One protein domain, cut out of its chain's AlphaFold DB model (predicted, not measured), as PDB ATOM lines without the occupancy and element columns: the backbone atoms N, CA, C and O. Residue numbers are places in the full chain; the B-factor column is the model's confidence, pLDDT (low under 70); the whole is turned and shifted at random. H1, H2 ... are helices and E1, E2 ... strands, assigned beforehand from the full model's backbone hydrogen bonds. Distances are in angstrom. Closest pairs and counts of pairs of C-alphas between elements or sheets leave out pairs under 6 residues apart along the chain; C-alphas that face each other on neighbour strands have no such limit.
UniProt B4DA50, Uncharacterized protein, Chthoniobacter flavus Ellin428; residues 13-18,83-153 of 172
ATOM      1  N   SER A  13     -22.343   8.589  46.793       82.38
ATOM      2  CA  SER A  13     -23.109   8.379  48.019       82.38
ATOM      3  C   SER A  13     -24.598   8.436  47.724       82.38
ATOM      4  O   SER A  13     -25.057   9.202  46.876       82.38
ATOM      5  N   PHE A  14     -25.356   7.606  48.430       86.38
ATOM      6  CA  PHE A  14     -26.803   7.702  48.483       86.38
ATOM      7  C   PHE A  14     -27.224   7.832  49.939       86.38
ATOM      8  O   PHE A  14     -26.976   6.940  50.750       86.38
ATOM      9  N   GLU A  15     -27.883   8.939  50.247       86.94
ATOM     10  CA  GLU A  15     -28.387   9.252  51.575       86.94
ATOM     11  C   GLU A  15     -29.916   9.166  51.548       86.94
ATOM     12  O   GLU A  15     -30.571  10.064  51.004       86.94
ATOM     13  N   PRO A  16     -30.512   8.078  52.071       83.81
ATOM     14  CA  PRO A  16     -31.956   7.977  52.191       83.81
ATOM     15  C   PRO A  16     -32.457   8.924  53.283       83.81
ATOM     16  O   PRO A  16     -31.893   9.003  54.374       83.81
ATOM     17  N   GLY A  17     -33.555   9.613  52.999       82.38
ATOM     18  CA  GLY A  17     -34.258  10.476  53.939       82.38
ATOM     19  C   GLY A  17     -35.735  10.115  54.019       82.38
ATOM     20  O   GLY A  17     -36.251   9.329  53.222       82.38
ATOM     21  N   PHE A  18     -36.439  10.717  54.969       82.88
ATOM     22  CA  PHE A  18     -37.892  10.641  55.044       82.88
ATOM     23  C   PHE A  18     -38.456  12.043  55.200       82.88
ATOM     24  O   PHE A  18     -37.993  12.813  56.037       82.88
ATOM     25  N   GLY A  83     -34.478  10.941  49.004       88.38
ATOM     26  CA  GLY A  83     -33.072  10.598  48.980       88.38
ATOM     27  C   GLY A  83     -32.255  11.559  48.154       88.38
ATOM     28  O   GLY A  83     -32.736  12.123  47.166       88.38
ATOM     29  N   THR A  84     -31.008  11.700  48.572       92.06
ATOM     30  CA  THR A  84     -30.009  12.498  47.883       92.06
ATOM     31  C   THR A  84     -28.945  11.561  47.342       92.06
ATOM     32  O   THR A  84     -28.362  10.774  48.086       92.06
ATOM     33  N   TYR A  85     -28.704  11.625  46.038       92.12
ATOM     34  CA  TYR A  85     -27.569  10.966  45.409       92.12
ATOM     35  C   TYR A  85     -26.498  12.008  45.119       92.12
ATOM     36  O   TYR A  85     -26.800  13.055  44.546       92.12
ATOM     37  N   SER A  86     -25.259  11.737  45.512       90.75
ATOM     38  CA  SER A  86     -24.127  12.613  45.242       90.75
ATOM     39  C   SER A  86     -22.999  11.860  44.550       90.75
ATOM     40  O   SER A  86     -22.766  10.675  44.798       90.75
ATOM     41  N   PHE A  87     -22.310  12.553  43.648       89.44
ATOM     42  CA  PHE A  87     -21.183  12.023  42.893       89.44
ATOM     43  C   PHE A  87     -20.060  13.048  42.857       89.44
ATOM     44  O   PHE A  87     -20.241  14.149  42.328       89.44
ATOM     45  N   ARG A  88     -18.900  12.688  43.410       89.06
ATOM     46  CA  ARG A  88     -17.740  13.573  43.507       89.06
ATOM     47  C   ARG A  88     -16.608  13.130  42.584       89.06
ATOM     48  O   ARG A  88     -16.264  11.947  42.503       89.06
ATOM     49  N   TYR A  89     -16.007  14.089  41.886       87.06
ATOM     50  CA  TYR A  89     -14.878  13.852  40.988       87.06
ATOM     51  C   TYR A  89     -14.018  15.106  40.785       87.06
ATOM     52  O   TYR A  89     -14.412  16.218  41.127       87.06
ATOM     53  N   LEU A  90     -12.825  14.914  40.217       88.81
ATOM     54  CA  LEU A  90     -11.918  15.996  39.835       88.81
ATOM     55  C   LEU A  90     -11.999  16.255  38.324       88.81
ATOM     56  O   LEU A  90     -12.005  15.304  37.538       88.81
ATOM     57  N   ALA A  91     -12.026  17.521  37.908       86.12
ATOM     58  CA  ALA A  91     -12.024  17.925  36.500       86.12
ATOM     59  C   ALA A  91     -11.297  19.259  36.274       86.12
ATOM     60  O   ALA A  91     -11.112  20.042  37.198       86.12
ATOM     61  N   PHE A  92     -10.886  19.531  35.033       87.75
ATOM     62  CA  PHE A  92     -10.256  20.808  34.661       87.75
ATOM     63  C   PHE A  92     -11.270  21.923  34.367       87.75
ATOM     64  O   PHE A  92     -10.898  23.092  34.370       87.75
ATOM     65  N   ASP A  93     -12.539  21.574  34.146       83.50
ATOM     66  CA  ASP A  93     -13.635  22.514  33.929       83.50
ATOM     67  C   ASP A  93     -14.892  22.097  34.702       83.50
ATOM     68  O   ASP A  93     -15.056  20.934  35.075       83.50
ATOM     69  N   ASN A  94     -15.783  23.066  34.918       78.25
ATOM     70  CA  ASN A  94     -17.102  22.864  35.525       78.25
ATOM     71  C   ASN A  94     -18.241  22.829  34.481       78.25
ATOM     72  O   ASN A  94     -19.412  22.649  34.819       78.25
ATOM     73  N   GLY A  95     -17.929  23.040  33.198       75.12
ATOM     74  CA  GLY A  95     -18.917  23.437  32.191       75.12
ATOM     75  C   GLY A  95     -19.983  22.375  31.950       75.12
ATOM     76  O   GLY A  95     -21.172  22.674  31.911       75.12
ATOM     77  N   SER A  96     -19.573  21.113  31.856       79.94
ATOM     78  CA  SER A  96     -20.501  19.989  31.677       79.94
ATOM     79  C   SER A  96     -21.168  19.534  32.980       79.94
ATOM     80  O   SER A  96     -22.095  18.723  32.940       79.94
ATOM     81  N   ALA A  97     -20.680  19.980  34.140       81.88
ATOM     82  CA  ALA A  97     -21.211  19.598  35.445       81.88
ATOM     83  C   ALA A  97     -22.404  20.468  35.838       81.88
ATOM     84  O   ALA A  97     -23.390  19.934  36.321       81.88
ATOM     85  N   ALA A  98     -22.383  21.764  35.520       84.19
ATOM     86  CA  ALA A  98     -23.506  22.664  35.794       84.19
ATOM     87  C   ALA A  98     -24.690  22.517  34.812       84.19
ATOM     88  O   ALA A  98     -25.750  23.118  34.981       84.19
ATOM     89  N   GLN A  99     -24.541  21.716  33.754       86.56
ATOM     90  CA  GLN A  99     -25.622  21.498  32.795       86.56
ATOM     91  C   GLN A  99     -26.766  20.684  33.407       86.56
ATOM     92  O   GLN A  99     -26.551  19.640  34.029       86.56
ATOM     93  N   GLY A 100     -27.992  21.150  33.156       84.69
ATOM     94  CA  GLY A 100     -29.219  20.473  33.574       84.69
ATOM     95  C   GLY A 100     -29.609  20.700  35.033       84.69
ATOM     96  O   GLY A 100     -30.523  20.035  35.506       84.69
ATOM     97  N   GLU A 101     -28.948  21.610  35.751       90.62
ATOM     98  CA  GLU A 101     -29.372  22.020  37.093       90.62
ATOM     99  C   GLU A 101     -30.817  22.531  37.090       90.62
ATOM    100  O   GLU A 101     -31.251  23.230  36.173       90.62
ATOM    101  N   GLY A 102     -31.581  22.140  38.110       89.06
ATOM    102  CA  GLY A 102     -33.005  22.446  38.213       89.06
ATOM    103  C   GLY A 102     -33.892  21.643  37.260       89.06
ATOM    104  O   GLY A 102     -35.088  21.910  37.202       89.06
ATOM    105  N   LYS A 103     -33.348  20.662  36.527       91.56
ATOM    106  CA  LYS A 103     -34.103  19.826  35.585       91.56
ATOM    107  C   LYS A 103     -34.082  18.357  35.980       91.56
ATOM    108  O   LYS A 103     -33.221  17.900  36.739       91.56
ATOM    109  N   ILE A 104     -35.046  17.608  35.453       92.06
ATOM    110  CA  ILE A 104     -35.083  16.151  35.588       92.06
ATOM    111  C   ILE A 104     -33.865  15.577  34.864       92.06
ATOM    112  O   ILE A 104     -33.663  15.808  33.671       92.06
ATOM    113  N   ALA A 105     -33.056  14.819  35.594       89.88
ATOM    114  CA  ALA A 105     -31.874  14.170  35.065       89.88
ATOM    115  C   ALA A 105     -32.276  13.031  34.119       89.88
ATOM    116  O   ALA A 105     -33.015  12.120  34.492       89.88
ATOM    117  N   THR A 106     -31.751  13.065  32.895       84.81
ATOM    118  CA  THR A 106     -31.921  11.992  31.899       84.81
ATOM    119  C   THR A 106     -31.029  10.785  32.188       84.81
ATOM    120  O   THR A 106     -31.339   9.668  31.779       84.81
ATOM    121  N   SER A 107     -29.932  11.001  32.910       84.19
ATOM    122  CA  SER A 107     -28.984   9.980  33.349       84.19
ATOM    123  C   SER A 107     -28.268  10.450  34.611       84.19
ATOM    124  O   SER A 107     -28.046  11.651  34.763       84.19
ATOM    125  N   LEU A 108     -27.852   9.517  35.469       87.00
ATOM    126  CA  LEU A 108     -26.979   9.812  36.610       87.00
ATOM    127  C   LEU A 108     -25.589   9.207  36.380       87.00
ATOM    128  O   LEU A 108     -25.488   8.145  35.756       87.00
ATOM    129  N   PRO A 109     -24.523   9.853  36.877       84.94
ATOM    130  CA  PRO A 109     -23.176   9.296  36.831       84.94
ATOM    131  C   PRO A 109     -23.042   8.056  37.732       84.94
ATOM    132  O   PRO A 109     -23.846   7.834  38.633       84.94
ATOM    133  N   GLY A 110     -21.999   7.252  37.502       81.81
ATOM    134  CA  GLY A 110     -21.664   6.106  38.352       81.81
ATOM    135  C   GLY A 110     -22.700   4.973  38.353       81.81
ATOM    136  O   GLY A 110     -23.057   4.434  37.305       81.81
ATOM    137  N   ARG A 111     -23.115   4.553  39.556       82.00
ATOM    138  CA  ARG A 111     -24.032   3.424  39.810       82.00
ATOM    139  C   ARG A 111     -25.211   3.873  40.683       82.00
ATOM    140  O   ARG A 111     -25.267   3.513  41.860       82.00
ATOM    141  N   PRO A 112     -26.120   4.700  40.147       85.19
ATOM    142  CA  PRO A 112     -27.250   5.216  40.909       85.19
ATOM    143  C   PRO A 112     -28.213   4.084  41.312       85.19
ATOM    144  O   PRO A 112     -28.422   3.146  40.536       85.19
ATOM    145  N   PRO A 113     -28.867   4.173  42.480       84.56
ATOM    146  CA  PRO A 113     -30.002   3.315  42.781       84.56
ATOM    147  C   PRO A 113     -31.188   3.642  41.860       84.56
ATOM    148  O   PRO A 113     -31.471   4.804  41.553       84.56
ATOM    149  N   THR A 114     -31.901   2.605  41.426       85.50
ATOM    150  CA  THR A 114     -33.083   2.727  40.564       85.50
ATOM    151  C   THR A 114     -34.358   2.530  41.367       85.50
ATOM    152  O   THR A 114     -34.480   1.557  42.110       85.50
ATOM    153  N   PHE A 115     -35.337   3.406  41.160       85.62
ATOM    154  CA  PHE A 115     -36.640   3.330  41.810       85.62
ATOM    155  C   PHE A 115     -37.750   3.388  40.759       85.62
ATOM    156  O   PHE A 115     -37.722   4.251  39.883       85.62
ATOM    157  N   ALA A 116     -38.721   2.477  40.846       84.75
ATOM    158  CA  ALA A 116     -39.885   2.482  39.964       84.75
ATOM    159  C   ALA A 116     -40.732   3.746  40.188       84.75
ATOM    160  O   ALA A 116     -40.872   4.203  41.323       84.75
ATOM    161  N   ASP A 117     -41.280   4.299  39.102       83.94
ATOM    162  CA  ASP A 117     -42.189   5.457  39.102       83.94
ATOM    163  C   ASP A 117     -41.637   6.721  39.788       83.94
ATOM    164  O   ASP A 117     -42.387   7.562  40.293       83.94
ATOM    165  N   ARG A 118     -40.308   6.865  39.819       88.19
ATOM    166  CA  ARG A 118     -39.599   8.019  40.380       88.19
ATOM    167  C   ARG A 118     -38.524   8.486  39.409       88.19
ATOM    168  O   ARG A 118     -38.030   7.719  38.587       88.19
ATOM    169  N   ASN A 119     -38.158   9.754  39.508       90.94
ATOM    170  CA  ASN A 119     -37.073  10.340  38.735       90.94
ATOM    171  C   ASN A 119     -36.199  11.216  39.641       90.94
ATOM    172  O   ASN A 119     -36.498  11.432  40.819       90.94
ATOM    173  N   TRP A 120     -35.082  11.673  39.094       93.00
ATOM    174  CA  TRP A 120     -34.093  12.454  39.822       93.00
ATOM    175  C   TRP A 120     -34.083  13.879  39.293       93.00
ATOM    176  O   TRP A 120     -34.078  14.077  38.082       93.00
ATOM    177  N   LEU A 121     -34.071  14.864  40.184       93.44
ATOM    178  CA  LEU A 121     -33.854  16.265  39.837       93.44
ATOM    179  C   LEU A 121     -32.400  16.614  40.115       93.44
ATOM    180  O   LEU A 121     -31.907  16.323  41.204       93.44
ATOM    181  N   LYS A 122     -31.715  17.239  39.161       93.88
ATOM    182  CA  LYS A 122     -30.350  17.704  39.387       93.88
ATOM    183  C   LYS A 122     -30.369  18.972  40.236       93.88
ATOM    184  O   LYS A 122     -30.952  19.983  39.846       93.88
ATOM    185  N   ALA A 123     -29.740  18.902  41.400       93.19
ATOM    186  CA  ALA A 123     -29.537  20.040  42.282       93.19
ATOM    187  C   ALA A 123     -28.353  20.896  41.792       93.19
ATOM    188  O   ALA A 123     -27.559  20.422  40.972       93.19
ATOM    189  N   PRO A 124     -28.213  22.140  42.282       92.00
ATOM    190  CA  PRO A 124     -27.049  22.968  41.987       92.00
ATOM    191  C   PRO A 124     -25.739  22.249  42.326       92.00
ATOM    192  O   PRO A 124     -25.583  21.689  43.414       92.00
ATOM    193  N   THR A 125     -24.799  22.267  41.388       89.75
ATOM    194  CA  THR A 125     -23.505  21.599  41.513       89.75
ATOM    195  C   THR A 125     -22.626  22.372  42.482       89.75
ATOM    196  O   THR A 125     -22.423  23.580  42.340       89.75
ATOM    197  N   VAL A 126     -22.047  21.667  43.451       91.12
ATOM    198  CA  VAL A 126     -21.075  22.248  44.379       91.12
ATOM    199  C   VAL A 126     -19.683  21.990  43.831       91.12
ATOM    200  O   VAL A 126     -19.361  20.867  43.455       91.12
ATOM    201  N   TRP A 127     -18.834  23.008  43.800       91.06
ATOM    202  CA  TRP A 127     -17.462  22.863  43.331       91.06
ATOM    203  C   TRP A 127     -16.506  23.720  44.152       91.06
ATOM    204  O   TRP A 127     -16.883  24.748  44.716       91.06
ATOM    205  N   ARG A 128     -15.246  23.292  44.216       91.31
ATOM    206  CA  ARG A 128     -14.150  24.069  44.800       91.31
ATOM    207  C   ARG A 128     -12.849  23.841  44.046       91.31
ATOM    208  O   ARG A 128     -12.636  22.783  43.462       91.31
ATOM    209  N   HIS A 129     -11.961  24.826  44.088       91.25
ATOM    210  CA  HIS A 129     -10.619  24.689  43.532       91.25
ATOM    211  C   HIS A 129      -9.727  23.822  44.426       91.25
ATOM    212  O   HIS A 129      -9.669  24.020  45.641       91.25
ATOM    213  N   VAL A 130      -8.990  22.899  43.808       87.56
ATOM    214  CA  VAL A 130      -7.946  22.082  44.438       87.56
ATOM    215  C   VAL A 130      -6.714  22.125  43.531       87.56
ATOM    216  O   VAL A 130      -6.532  21.299  42.639       87.56
ATOM    217  N   GLY A 131      -5.876  23.147  43.718       89.50
ATOM    218  CA  GLY A 131      -4.759  23.421  42.810       89.50
ATOM    219  C   GLY A 131      -5.256  23.790  41.400       89.50
ATOM    220  O   GLY A 131      -6.108  24.672  41.287       89.50
ATOM    221  N   PRO A 132      -4.753  23.149  40.323       88.19
ATOM    222  CA  PRO A 132      -5.141  23.464  38.944       88.19
ATOM    223  C   PRO A 132      -6.450  22.793  38.493       88.19
ATOM    224  O   PRO A 132      -6.833  22.935  37.336       88.19
ATOM    225  N   VAL A 133      -7.104  22.020  39.364       90.31
ATOM    226  CA  VAL A 133      -8.351  21.304  39.059       90.31
ATOM    227  C   VAL A 133      -9.490  21.774  39.958       90.31
ATOM    228  O   VAL A 133      -9.278  22.377  41.013       90.31
ATOM    229  N   TYR A 134     -10.708  21.461  39.540       88.38
ATOM    230  CA  TYR A 134     -11.924  21.565  40.327       88.38
ATOM    231  C   TYR A 134     -12.234  20.218  40.970       88.38
ATOM    232  O   TYR A 134     -12.233  19.195  40.290       88.38
ATOM    233  N   GLU A 135     -12.540  20.223  42.262       89.88
ATOM    234  CA  GLU A 135     -13.322  19.160  42.885       89.88
ATOM    235  C   GLU A 135     -14.795  19.518  42.751       89.88
ATOM    236  O   GLU A 135     -15.230  20.566  43.226       89.88
ATOM    237  N   ILE A 136     -15.536  18.658  42.062       90.31
ATOM    238  CA  ILE A 136     -16.930  18.846  41.685       90.31
ATOM    239  C   ILE A 136     -17.758  17.771  42.375       90.31
ATOM    240  O   ILE A 136     -17.422  16.589  42.307       90.31
ATOM    241  N   THR A 137     -18.859  18.185  42.988       91.38
ATOM    242  CA  THR A 137     -19.873  17.323  43.586       91.38
ATOM    243  C   THR A 137     -21.205  17.602  42.904       91.38
ATOM    244  O   THR A 137     -21.834  18.640  43.125       91.38
ATOM    245  N   GLU A 138     -21.643  16.662  42.073       91.50
ATOM    246  CA  GLU A 138     -22.988  16.669  41.508       91.50
ATOM    247  C   GLU A 138     -23.966  16.072  42.523       91.50
ATOM    248  O   GLU A 138     -23.666  15.050  43.144       91.50
ATOM    249  N   VAL A 139     -25.129  16.703  42.693       92.75
ATOM    250  CA  VAL A 139     -26.150  16.307  43.670       92.75
ATOM    251  C   VAL A 139     -27.494  16.136  42.968       92.75
ATOM    252  O   VAL A 139     -27.845  16.904  42.074       92.75
ATOM    253  N   TYR A 140     -28.254  15.124  43.374       93.19
ATOM    254  CA  TYR A 140     -29.521  14.753  42.760       93.19
ATOM    255  C   TYR A 140     -30.566  14.412  43.821       93.19
ATOM    256  O   TYR A 140     -30.300  13.619  44.724       93.19
ATOM    257  N   TRP A 141     -31.771  14.962  43.682       93.62
ATOM    258  CA  TRP A 141     -32.889  14.723  44.594       93.62
ATOM    259  C   TRP A 141     -33.905  13.764  43.994       93.62
ATOM    260  O   TRP A 141     -34.450  13.990  42.907       93.62
ATOM    261  N   LEU A 142     -34.196  12.703  44.733       93.00
ATOM    262  CA  LEU A 142     -35.178  11.709  44.346       93.00
ATOM    263  C   LEU A 142     -36.600  12.264  44.519       93.00
ATOM    264  O   LEU A 142     -36.991  12.671  45.612       93.00
ATOM    265  N   SER A 143     -37.401  12.226  43.455       87.81
ATOM    266  CA  SER A 143     -38.809  12.644  43.478       87.81
ATOM    267  C   SER A 143     -39.648  11.818  44.441       87.81
ATOM    268  O   SER A 143     -39.279  10.695  44.745       87.81
ATOM    269  N   GLY A 144     -40.854  12.250  44.810       83.00
ATOM    270  CA  GLY A 144     -41.864  11.313  45.323       83.00
ATOM    271  C   GLY A 144     -42.293  10.266  44.277       83.00
ATOM    272  O   GLY A 144     -41.887  10.336  43.115       83.00
ATOM    273  N   ILE A 145     -43.136   9.310  44.683       80.00
ATOM    274  CA  ILE A 145     -43.838   8.424  43.737       80.00
ATOM    275  C   ILE A 145     -44.652   9.283  42.757       80.00
ATOM    276  O   ILE A 145     -45.338  10.210  43.188       80.00
ATOM    277  N   GLY A 146     -44.558   8.979  41.462       77.12
ATOM    278  CA  GLY A 146     -45.151   9.760  40.374       77.12
ATOM    279  C   GLY A 146     -44.176  10.718  39.682       77.12
ATOM    280  O   GLY A 146     -44.530  11.297  38.659       77.12
ATOM    281  N   GLY A 147     -42.943  10.852  40.184       85.06
ATOM    282  CA  GLY A 147     -41.924  11.696  39.561       85.06
ATOM    283  C   GLY A 147     -42.044  13.183  39.907       85.06
ATOM    284  O   GLY A 147     -43.073  13.671  40.375       85.06
ATOM    285  N   TRP A 148     -40.969  13.928  39.657       85.44
ATOM    286  CA  TRP A 148     -41.031  15.374  39.493       85.44
ATOM    287  C   TRP A 148     -41.863  15.694  38.240       85.44
ATOM    288  O   TRP A 148     -41.688  15.008  37.226       85.44
ATOM    289  N   PRO A 149     -42.746  16.710  38.279       83.50
ATOM    290  CA  PRO A 149     -43.578  17.083  37.140       83.50
ATOM    291  C   PRO A 149     -42.718  17.548  35.956       83.50
ATOM    292  O   PRO A 149     -42.044  18.576  36.069       83.50
ATOM    293  N   PRO A 150     -42.730  16.849  34.808       80.75
ATOM    294  CA  PRO A 150     -41.908  17.245  33.669       80.75
ATOM    295  C   PRO A 150     -42.282  18.639  33.160       80.75
ATOM    296  O   PRO A 150     -41.402  19.425  32.856       80.75
ATOM    297  N   GLN A 151     -43.558  19.024  33.229       80.19
ATOM    298  CA  GLN A 151     -44.040  20.338  32.784       80.19
ATOM    299  C   GLN A 151     -43.362  21.526  33.489       80.19
ATOM    300  O   GLN A 151     -43.435  22.645  32.993       80.19
ATOM    301  N   ILE A 152     -42.749  21.292  34.654       81.31
ATOM    302  CA  ILE A 152     -42.044  22.308  35.447       81.31
ATOM    303  C   ILE A 152     -40.525  22.161  35.301       81.31
ATOM    304  O   ILE A 152     -39.803  23.153  35.322       81.31
ATOM    305  N   TYR A 153     -40.040  20.924  35.181       86.12
ATOM    306  CA  TYR A 153     -38.629  20.578  35.351       86.12
ATOM    307  C   TYR A 153     -37.979  19.999  34.081       86.12
ATOM    308  O   TYR A 153     -36.930  19.357  34.155       86.12
TER     309      TYR A 153
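AT A GLANCE: This is residues 13 to 18 and 83 to 153 of the 172 residues of an uncharacterized protein of Chthoniobacter flavus Ellin428 (UniProt B4DA50). A long, strongly twisted, branched sheet has E5 along its middle, with E2 and then E1 to one side and the short E3 and E4 to the other. A long loop, residues 92 to 119, joins E2 to E3. The 77 printed residues, under half in named elements, run E1 E2 E3 E4 E5 H1, mostly strand and antiparallel, compact with a radius of gyration of the C-alphas of 13.2 A, spanning 42 by 25 by 19 A.

HOW THE PARTS SIT: E1, residues 13 to 18, neighbours E2, residues 83 to 91: N 15 and O 84, 2.9 A, are within hydrogen-bond range. On E2's other side is E5, residues 133 to 142: N 87 and O 138, 2.9 A. E2 lies on one side of E5, and on the other side lie E3, residues 120 to 122, with N 141 and O 121 within hydrogen-bond range at 2.8 A, and E4, residues 126 to 130, with N 128 and O 135 within hydrogen-bond range at 2.9 A; E4 and E5 form a hairpin. H1, residues 150 to 153, is not on the sheet and too short for an O i to N i+4 pair.

IN THESE COORDINATES: E1 begins at C-alpha 13 (-23.109, 8.379, 48.019). E5 is 29.0 A long.

THE WHOLE: Residues 19 to 82 are not printed; C-alphas 18 and 83 are 7.7 A apart. No printed residue is under 70.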